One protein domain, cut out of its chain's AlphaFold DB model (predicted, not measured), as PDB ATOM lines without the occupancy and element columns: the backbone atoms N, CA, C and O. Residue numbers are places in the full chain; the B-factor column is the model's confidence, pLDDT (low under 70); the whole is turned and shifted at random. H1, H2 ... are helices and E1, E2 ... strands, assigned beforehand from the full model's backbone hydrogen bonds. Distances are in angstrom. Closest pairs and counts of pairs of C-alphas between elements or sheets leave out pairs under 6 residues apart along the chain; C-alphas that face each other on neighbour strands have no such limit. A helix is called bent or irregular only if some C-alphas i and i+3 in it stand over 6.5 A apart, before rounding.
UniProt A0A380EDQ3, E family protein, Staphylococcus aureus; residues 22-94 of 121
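Overview. This is residues 22 to 94 of the 121 residues of the protein "E family protein" of Staphylococcus aureus (UniProt A0A380EDQ3). Picture an elongated model with a small antiparallel hairpin, E1 and E2, toward one end, a loop of residues 22 to 33 at the other, and two helices, H1 and H2, between them, near each other but with no close packing. H2, the longer helix, runs lengthwise from the hairpin's end back toward the loop's end, after a wide loop of residues 63 to 78 that swings away from E2 and returns beside it. The printed part has 73 residues, with two named helices and two named strands in the order H1, E1, E2, H2; the sheet's order is E1 - E2, antiparallel. The class is mixed, helices and strands, with under half of the residues in named elements. The whole is only just compact, close to loose, with a radius of gyration of the C-alphas of 13.4 A and spans of 43 by 24 by 21 A.

Along the chain. Start at Leu 22 and pass residues 22 to 33, which hold no named element, to C-alpha 34 at (314.037, 422.940, 452.040). There H1 begins; it covers residues 34 to 43 and is 14.3 A long. Next find E1 at residues 51 to 54, 9.7 A, and E2 at residues 59 to 62, 10.0 A, with C-alpha 59 at (330.507, 435.431, 452.058). Last comes H2, residues 79 to 93, 21.2 A long, ending at C-alpha 93 at (315.227, 417.331, 464.219).

Arrangement. Look first at E1 and E2, a hairpin of antiparallel neighbour strands with 144 degrees between their directions. The C-alphas of Phe 53 and Ile 60 face each other at 4.5 A. N 61 and O 52 are within hydrogen-bond range at 2.8 A, and so are N 52 and O 61 at 2.9 A. Residues 61 to 62 of E2 also pair antiparallel with residues 75 to 76, a stretch too short to be named. H1 and H2 are near each other, with 6 pairs of C-alphas within 10 A and no pair within 8 A. H1 and E2 are apart, and E1 and H2 are apart. In H1 and H2 every O i to N i+4 pair is within hydrogen-bond range, and neither helix is bent.

Size, cuts and confidence. The two C-alphas farthest apart are those of Lys 27 and Phe 56, at 44.1 A, while those of Leu 22 and Asp 94, the first and last printed, are 12.6 A apart. The printed part has no cut. The link from E1 to E2 is tight, that from H1 to E1 is short, and that from E2 to H2 is long, with 16 residues. The mean pLDDT of the printed part is 89.3, and no printed residue is under 70.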
ATOM      1  N   LEU A  22     306.289 423.313 460.811       87.31
ATOM      2  CA  LEU A  22     307.139 422.344 460.130       87.31
ATOM      3  C   LEU A  22     306.300 421.225 459.509       87.31
ATOM      4  O   LEU A  22     305.461 420.607 460.159       87.31
ATOM      5  N   GLU A  23     306.575 420.897 458.246       88.19
ATOM      6  CA  GLU A  23     305.914 419.780 457.575       88.19
ATOM      7  C   GLU A  23     306.359 418.442 458.178       88.19
ATOM      8  O   GLU A  23     307.556 418.126 458.219       88.19
ATOM      9  N   ILE A  24     305.390 417.613 458.564       88.62
ATOM     10  CA  ILE A  24     305.611 416.286 459.143       88.62
ATOM     11  C   ILE A  24     305.209 415.212 458.122       88.62
ATOM     12  O   ILE A  24     304.266 415.361 457.346       88.62
ATOM     13  N   THR A  25     305.951 414.108 458.097       86.50
ATOM     14  CA  THR A  25     305.617 412.917 457.303       86.50
ATOM     15  C   THR A  25     304.527 412.105 458.011       86.50
ATOM     16  O   THR A  25     304.394 412.166 459.227       86.50
ATOM     17  N   SER A  26     303.808 411.228 457.305       83.69
ATOM     18  CA  SER A  26     302.809 410.317 457.902       83.69
ATOM     19  C   SER A  26     303.341 409.422 459.038       83.69
ATOM     20  O   SER A  26     302.559 408.811 459.753       83.69
ATOM     21  N   LYS A  27     304.668 409.325 459.195       80.56
ATOM     22  CA  LYS A  27     305.356 408.587 460.264       80.56
ATOM     23  C   LYS A  27     305.597 409.412 461.537       80.56
ATOM     24  O   LYS A  27     306.180 408.885 462.474       80.56
ATOM     25  N   GLY A  28     305.200 410.685 461.559       79.94
ATOM     26  CA  GLY A  28     305.426 411.589 462.691       79.94
ATOM     27  C   GLY A  28     306.815 412.236 462.733       79.94
ATOM     28  O   GLY A  28     307.128 412.920 463.697       79.94
ATOM     29  N   THR A  29     307.650 412.046 461.706       84.50
ATOM     30  CA  THR A  29     308.988 412.659 461.609       84.50
ATOM     31  C   THR A  29     308.959 413.921 460.753       84.50
ATOM     32  O   THR A  29     308.217 413.983 459.762       84.50
ATOM     33  N   PHE A  30     309.803 414.906 461.070       88.44
ATOM     34  CA  PHE A  30     309.952 416.096 460.233       88.44
ATOM     35  C   PHE A  30     310.404 415.709 458.823       88.44
ATOM     36  O   PHE A  30     311.270 414.857 458.615       88.44
ATOM     37  N   LYS A  31     309.774 416.315 457.821       87.81
ATOM     38  CA  LYS A  31     310.100 416.058 456.422       87.81
ATOM     39  C   LYS A  31     311.432 416.721 456.070       87.81
ATOM     40  O   LYS A  31     311.659 417.886 456.397       87.81
ATOM     41  N   ALA A  32     312.283 416.003 455.336       86.38
ATOM     42  CA  ALA A  32     313.521 416.534 454.763       86.38
ATOM     43  C   ALA A  32     313.226 417.457 453.570       86.38
ATOM     44  O   ALA A  32     313.423 417.097 452.412       86.38
ATOM     45  N   SER A  33     312.688 418.637 453.869       87.94
ATOM     46  CA  SER A  33     312.259 419.639 452.898       87.94
ATOM     47  C   SER A  33     313.044 420.934 453.102       87.94
ATOM     48  O   SER A  33     313.287 421.334 454.239       87.94
ATOM     49  N   ILE A  34     313.406 421.608 452.009       89.06
ATOM     50  CA  ILE A  34     314.037 422.940 452.040       89.06
ATOM     51  C   ILE A  34     313.234 423.944 452.892       89.06
ATOM     52  O   ILE A  34     313.850 424.559 453.759       89.06
ATOM     53  N   PRO A  35     311.894 424.084 452.754       91.06
ATOM     54  CA  PRO A  35     311.115 424.999 453.595       91.06
ATOM     55  C   PRO A  35     311.252 424.714 455.094       91.06
ATOM     56  O   PRO A  35     311.429 425.647 455.869       91.06
ATOM     57  N   ASN A  36     311.257 423.444 455.514       90.62
ATOM     58  CA  ASN A  36     311.456 423.097 456.925       90.62
ATOM     59  C   ASN A  36     312.827 423.563 457.426       90.62
ATOM     60  O   ASN A  36     312.932 424.124 458.513       90.62
ATOM     61  N   ILE A  37     313.871 423.369 456.618       89.94
ATOM     62  CA  ILE A  37     315.227 423.814 456.955       89.94
ATOM     63  C   ILE A  37     315.285 425.347 457.033       89.94
ATOM     64  O   ILE A  37     315.894 425.878 457.957       89.94
ATOM     65  N   GLU A  38     314.624 426.072 456.125       90.69
ATOM     66  CA  GLU A  38     314.540 427.537 456.194       90.69
ATOM     67  C   GLU A  38     313.859 428.028 457.477       90.69
ATOM     68  O   GLU A  38     314.345 428.970 458.106       90.69
ATOM     69  N   ILE A  39     312.756 427.390 457.875       91.94
ATOM     70  CA  ILE A  39     312.030 427.718 459.108       91.94
ATOM     71  C   ILE A  39     312.933 427.481 460.325       91.94
ATOM     72  O   ILE A  39     313.036 428.361 461.179       91.94
ATOM     73  N   ILE A  40     313.638 426.347 460.373       91.50
ATOM     74  CA  ILE A  40     314.589 426.030 461.449       91.50
ATOM     75  C   ILE A  40     315.700 427.084 461.509       91.50
ATOM     76  O   ILE A  40     315.950 427.653 462.566       91.50
ATOM     77  N   LEU A  41     316.335 427.416 460.382       90.75
ATOM     78  CA  LEU A  41     317.430 428.394 460.351       90.75
ATOM     79  C   LEU A  41     316.998 429.798 460.802       90.75
ATOM     80  O   LEU A  41     317.800 430.528 461.388       90.75
ATOM     81  N   ARG A  42     315.749 430.191 460.523       89.56
ATOM     82  CA  ARG A  42     315.219 431.513 460.895       89.56
ATOM     83  C   ARG A  42     314.748 431.590 462.341       89.56
ATOM     84  O   ARG A  42     314.848 432.666 462.930       89.56
ATOM     85  N   ASN A  43     314.231 430.495 462.891       90.56
ATOM     86  CA  ASN A  43     313.527 430.527 464.169       90.56
ATOM     87  C   ASN A  43     314.269 429.842 465.317       90.56
ATOM     88  O   ASN A  43     314.081 430.261 466.454       90.56
ATOM     89  N   ASP A  44     315.144 428.867 465.044       90.06
ATOM     90  CA  ASP A  44     315.901 428.167 466.087       90.06
ATOM     91  C   ASP A  44     316.731 429.180 466.907       90.06
ATOM     92  O   ASP A  44     317.624 429.822 466.344       90.06
ATOM     93  N   PRO A  45     316.509 429.317 468.229       88.56
ATOM     94  CA  PRO A  45     317.264 430.231 469.094       88.56
ATOM     95  C   PRO A  45     318.787 430.030 469.040       88.56
ATOM     96  O   PRO A  45     319.576 430.951 469.286       88.56
ATOM     97  N   ASN A  46     319.239 428.823 468.699       89.06
ATOM     98  CA  ASN A  46     320.649 428.503 468.565       89.06
ATOM     99  C   ASN A  46     321.265 428.968 467.245       89.06
ATOM    100  O   ASN A  46     322.495 429.053 467.191       89.06
ATOM    101  N   LEU A  47     320.470 429.283 466.222       89.75
ATOM    102  CA  LEU A  47     320.938 429.644 464.878       89.75
ATOM    103  C   LEU A  47     320.477 431.045 464.442       89.75
ATOM    104  O   LEU A  47     321.225 431.753 463.760       89.75
ATOM    105  N   LYS A  48     319.290 431.470 464.886       89.69
ATOM    106  CA  LYS A  48     318.658 432.757 464.583       89.69
ATOM    107  C   LYS A  48     319.604 433.916 464.877       89.69
ATOM    108  O   LYS A  48     320.117 434.067 465.984       89.69
ATOM    109  N   GLY A  49     319.853 434.734 463.854       87.69
ATOM    110  CA  GLY A  49     320.714 435.918 463.942       87.69
ATOM    111  C   GLY A  49     322.210 435.631 464.111       87.69
ATOM    112  O   GLY A  49     322.991 436.570 464.243       87.69
ATOM    113  N   LYS A  50     322.639 434.361 464.102       90.38
ATOM    114  CA  LYS A  50     324.056 433.991 464.255       90.38
ATOM    115  C   LYS A  50     324.760 433.754 462.932       90.38
ATOM    116  O   LYS A  50     325.983 433.827 462.892       90.38
ATOM    117  N   ILE A  51     324.007 433.464 461.879       91.44
ATOM    118  CA  ILE A  51     324.506 433.274 460.519       91.44
ATOM    119  C   ILE A  51     324.005 434.457 459.698       91.44
ATOM    120  O   ILE A  51     322.801 434.706 459.648       91.44
ATOM    121  N   ALA A  52     324.921 435.193 459.082       91.06
ATOM    122  CA  ALA A  52     324.599 436.357 458.272       91.06
ATOM    123  C   ALA A  52     325.329 436.295 456.934       91.06
ATOM    124  O   ALA A  52     326.413 435.727 456.821       91.06
ATOM    125  N   PHE A  53     324.729 436.898 455.914       93.00
ATOM    126  CA  PHE A  53     325.395 437.118 454.642       93.00
ATOM    127  C   PHE A  53     326.043 438.499 454.654       93.00
ATOM    128  O   PHE A  53     325.362 439.505 454.845       93.00
ATOM    129  N   ASN A  54     327.356 438.548 454.459       92.44
ATOM    130  CA  ASN A  54     328.088 439.798 454.374       92.44
ATOM    131  C   ASN A  54     328.100 440.285 452.917       92.44
ATOM    132  O   ASN A  54     328.708 439.679 452.033       92.44
ATOM    133  N   GLU A  55     327.430 441.409 452.661       93.94
ATOM    134  CA  GLU A  55     327.294 441.968 451.315       93.94
ATOM    135  C   GLU A  55     328.589 442.572 450.755       93.94
ATOM    136  O   GLU A  55     328.699 442.703 449.532       93.94
ATOM    137  N   PHE A  56     329.563 442.910 451.604       93.25
ATOM    138  CA  PHE A  56     330.858 443.447 451.182       93.25
ATOM    139  C   PHE A  56     331.816 442.333 450.762       93.25
ATOM    140  O   PHE A  56     332.446 442.427 449.711       93.25
ATOM    141  N   THR A  57     331.909 441.264 451.557       91.12
ATOM    142  CA  THR A  57     332.788 440.117 451.268       91.12
ATOM    143  C   THR A  57     332.129 439.084 450.354       91.12
ATOM    144  O   THR A  57     332.824 438.232 449.805       91.12
ATOM    145  N   LYS A  58     330.801 439.168 450.165       93.69
ATOM    146  CA  LYS A  58     329.965 438.185 449.451       93.69
ATOM    147  C   LYS A  58     330.075 436.776 450.037       93.69
ATOM    148  O   LYS A  58     329.930 435.786 449.322       93.69
ATOM    149  N   GLN A  59     330.336 436.686 451.336       90.94
ATOM    150  CA  GLN A  59     330.507 435.431 452.058       90.94
ATOM    151  C   GLN A  59     329.533 435.338 453.230       90.94
ATOM    152  O   GLN A  59     329.036 436.342 453.740       90.94
ATOM    153  N   ILE A  60     329.260 434.107 453.653       93.50
ATOM    154  CA  ILE A  60     328.500 433.841 454.872       93.50
ATOM    155  C   ILE A  60     329.455 433.987 456.056       93.50
ATOM    156  O   ILE A  60     330.582 433.489 456.035       93.50
ATOM    157  N   GLU A  61     328.997 434.657 457.104       92.94
ATOM    158  CA  GLU A  61     329.743 434.880 458.331       92.94
ATOM    159  C   GLU A  61     328.925 434.407 459.536       92.94
ATOM    160  O   GLU A  61     327.710 434.587 459.619       92.94
ATOM    161  N   CYS A  62     329.611 433.772 460.485       92.56
ATOM    162  CA  CYS A  62     329.073 433.483 461.805       92.56
ATOM    163  C   CYS A  62     329.351 434.685 462.706       92.56
ATOM    164  O   CYS A  62     330.515 435.002 462.947       92.56
ATOM    165  N   LEU A  63     328.304 435.318 463.229       89.69
ATOM    166  CA  LEU A  63     328.390 436.486 464.107       89.69
ATOM    167  C   LEU A  63     328.514 436.128 465.593       89.69
ATOM    168  O   LEU A  63     328.854 436.981 466.406       89.69
ATOM    169  N   GLY A  64     328.243 434.875 465.963       87.31
ATOM    170  CA  GLY A  64     328.235 434.470 467.362       87.31
ATOM    171  C   GLY A  64     328.377 432.972 467.584       87.31
ATOM    172  O   GLY A  64     328.745 432.207 466.692       87.31
ATOM    173  N   LYS A  65     328.069 432.565 468.819       88.75
ATOM    174  CA  LYS A  65     328.224 431.191 469.295       88.75
ATOM    175  C   LYS A  65     327.198 430.255 468.656       88.75
ATOM    176  O   LYS A  65     326.009 430.335 468.973       88.75
ATOM    177  N   VAL A  66     327.672 429.317 467.848       89.50
ATOM    178  CA  VAL A  66     326.869 428.231 467.264       89.50
ATOM    179  C   VAL A  66     327.090 426.922 468.039       89.50
ATOM    180  O   VAL A  66     328.103 426.792 468.728       89.50
ATOM    181  N   PRO A  67     326.184 425.931 467.958       88.06
ATOM    182  CA  PRO A  67     326.287 424.689 468.739       88.06
ATOM    183  C   PRO A  67     327.619 423.937 468.588       88.06
ATOM    184  O   PRO A  67     328.104 423.337 469.543       88.06
ATOM    185  N   TRP A  68     328.240 424.000 467.409       89.38
ATOM    186  CA  TRP A  68     329.522 423.351 467.107       89.38
ATOM    187  C   TRP A  68     330.751 424.254 467.278       89.38
ATOM    188  O   TRP A  68     331.878 423.789 467.128       89.38
ATOM    189  N   ASN A  69     330.569 425.540 467.592       86.88
ATOM    190  CA  ASN A  69     331.676 426.466 467.809       86.88
ATOM    191  C   ASN A  69     331.368 427.412 468.972       86.88
ATOM    192  O   ASN A  69     330.524 428.302 468.884       86.88
ATOM    193  N   THR A  70     332.104 427.229 470.065       84.94
ATOM    194  CA  THR A  70     331.935 427.975 471.315       84.94
ATOM    195  C   THR A  70     332.505 429.392 471.273       84.94
ATOM    196  O   THR A  70     332.285 430.155 472.214       84.94
ATOM    197  N   ASN A  71     333.217 429.764 470.207       83.44
ATOM    198  CA  ASN A  71     333.804 431.090 470.080       83.44
ATOM    199  C   ASN A  71     332.732 432.150 469.797       83.44
ATOM    200  O   ASN A  71     331.895 431.993 468.915       83.44
ATOM    201  N   PHE A  72     332.823 433.276 470.503       80.12
ATOM    202  CA  PHE A  72     331.964 434.452 470.309       80.12
ATOM    203  C   PHE A  72     332.482 435.420 469.235       80.12
ATOM    204  O   PHE A  72     331.954 436.515 469.080       80.12
ATOM    205  N   LYS A  73     333.553 435.056 468.525       85.88
ATOM    206  CA  LYS A  73     334.154 435.920 467.510       85.88
ATOM    207  C   LYS A  73     333.410 435.788 466.188       85.88
ATOM    208  O   LYS A  73     333.075 434.678 465.777       85.88
ATOM    209  N   THR A  74     333.263 436.917 465.500       87.31
ATOM    210  CA  THR A  74     332.841 436.954 464.103       87.31
ATOM    211  C   THR A  74     333.862 436.213 463.246       87.31
ATOM    212  O   THR A  74     335.064 436.480 463.341       87.31
ATOM    213  N   ARG A  75     333.408 435.277 462.416       90.19
ATOM    214  CA  ARG A  75     334.284 434.502 461.527       90.19
ATOM    215  C   ARG A  75     333.589 434.168 460.220       90.19
ATOM    216  O   ARG A  75     332.370 434.038 460.179       90.19
ATOM    217  N   GLN A  76     334.379 433.926 459.187       91.88
ATOM    218  CA  GLN A  76     333.875 433.399 457.924       91.88
ATOM    219  C   GLN A  76     333.370 431.965 458.098       91.88
ATOM    220  O   GLN A  76     333.980 431.162 458.817       91.88
ATOM    221  N   TRP A  77     332.260 431.658 457.433       91.81
ATOM    222  CA  TRP A  77     331.722 430.308 457.315       91.81
ATOM    223  C   TRP A  77     332.703 429.420 456.549       91.81
ATOM    224  O   TRP A  77     333.239 429.822 455.517       91.81
ATOM    225  N   GLN A  78     332.959 428.223 457.065       91.44
ATOM    226  CA  GLN A  78     333.880 427.247 456.487       91.44
ATOM    227  C   GLN A  78     333.128 425.970 456.102       91.44
ATOM    228  O   GLN A  78     332.047 425.693 456.609       91.44
ATOM    229  N   ASP A  79     333.734 425.130 455.265       89.75
ATOM    230  CA  ASP A  79     333.161 423.831 454.867       89.75
ATOM    231  C   ASP A  79     332.864 422.908 456.071       89.75
ATOM    232  O   ASP A  79     331.856 422.201 456.124       89.75
ATOM    233  N   GLY A  80     333.688 422.993 457.123       91.31
ATOM    234  CA  GLY A  80     333.444 422.279 458.381       91.31
ATOM    235  C   GLY A  80     332.159 422.708 459.100       91.31
ATOM    236  O   GLY A  80     331.596 421.924 459.869       91.31
ATOM    237  N   ASP A  81     331.664 423.919 458.841       90.69
ATOM    238  CA  ASP A  81     330.405 424.410 459.402       90.69
ATOM    239  C   ASP A  81     329.193 423.851 458.687       90.69
ATOM    240  O   ASP A  81     328.207 423.567 459.354       90.69
ATOM    241  N   ASP A  82     329.273 423.629 457.374       89.81
ATOM    242  CA  ASP A  82     328.213 422.954 456.621       89.81
ATOM    243  C   ASP A  82     327.997 421.531 457.156       89.81
ATOM    244  O   ASP A  82     326.888 421.146 457.538       89.81
ATOM    245  N   SER A  83     329.100 420.795 457.335       91.38
ATOM    246  CA  SER A  83     329.084 419.457 457.941       91.38
ATOM    247  C   SER A  83     328.517 419.470 459.365       91.38
ATOM    248  O   SER A  83     327.755 418.580 459.757       91.38
ATOM    249  N   SER A  84     328.879 420.482 460.153       91.75
ATOM    250  CA  SER A  84     328.435 420.596 461.542       91.75
ATOM    251  C   SER A  84     326.969 421.013 461.656       91.75
ATOM    252  O   SER A  84     326.247 420.445 462.475       91.75
ATOM    253  N   LEU A  85     326.513 421.941 460.810       91.94
ATOM    254  CA  LEU A  85     325.118 422.359 460.697       91.94
ATOM    255  C   LEU A  85     324.241 421.168 460.325       91.94
ATOM    256  O   LEU A  85     323.219 420.928 460.963       91.94
ATOM    257  N   ARG A  86     324.676 420.373 459.346       90.06
ATOM    258  CA  ARG A  86     323.966 419.160 458.959       90.06
ATOM    259  C   ARG A  86     323.878 418.158 460.106       90.06
ATOM    260  O   ARG A  86     322.789 417.682 460.404       90.06
ATOM    261  N   SER A  87     324.992 417.884 460.790       90.62
ATOM    262  CA  SER A  87     324.985 416.974 461.944       90.62
ATOM    263  C   SER A  87     324.100 417.487 463.084       90.62
ATOM    264  O   SER A  87     323.473 416.691 463.777       90.62
ATOM    265  N   TYR A  88     324.047 418.804 463.292       92.19
ATOM    266  CA  TYR A  88     323.165 419.425 464.275       92.19
ATOM    267  C   TYR A  88     321.690 419.212 463.914       92.19
ATOM    268  O   TYR A  88     320.933 418.720 464.747       92.19
ATOM    269  N   ILE A  89     321.302 419.494 462.668       90.69
ATOM    270  CA  ILE A  89     319.922 419.310 462.201       90.69
ATOM    271  C   ILE A  89     319.500 417.837 462.298       90.69
ATOM    272  O   ILE A  89     318.412 417.548 462.790       90.69
ATOM    273  N   GLU A  90     320.369 416.907 461.898       89.44
ATOM    274  CA  GLU A  90     320.116 415.464 462.007       89.44
ATOM    275  C   GLU A  90     319.908 415.029 463.470       89.44
ATOM    276  O   GLU A  90     319.006 414.250 463.758       89.44
ATOM    277  N   LYS A  91     320.704 415.552 464.414       88.81
ATOM    278  CA  LYS A  91     320.610 415.184 465.838       88.81
ATOM    279  C   LYS A  91     319.394 415.767 466.550       88.81
ATOM    280  O   LYS A  91     318.872 415.117 467.448       88.81
ATOM    281  N   ILE A  92     319.007 416.996 466.215       89.56
ATOM    282  CA  ILE A  92     317.939 417.715 466.923       89.56
ATOM    283  C   ILE A  92     316.571 417.453 466.288       89.56
ATOM    284  O   ILE A  92     315.599 417.258 467.010       89.56
ATOM    285  N   TYR A  93     316.494 417.412 464.955       88.00
ATOM    286  CA  TYR A  93     315.227 417.331 464.219       88.00
ATOM    287  C   TYR A  93     315.017 415.989 463.503       88.00
ATOM    288  O   TYR A  93     314.010 415.822 462.825       88.00
ATOM    289  N   ASP A  94     315.946 415.033 463.605       86.50
ATOM    290  CA  ASP A  94     315.863 413.726 462.922       86.50
ATOM    291  C   ASP A  94     315.641 413.843 461.395       86.50
ATOM    292  O   ASP A  94     315.095 412.961 460.730       86.50
TER     293      ASP A  94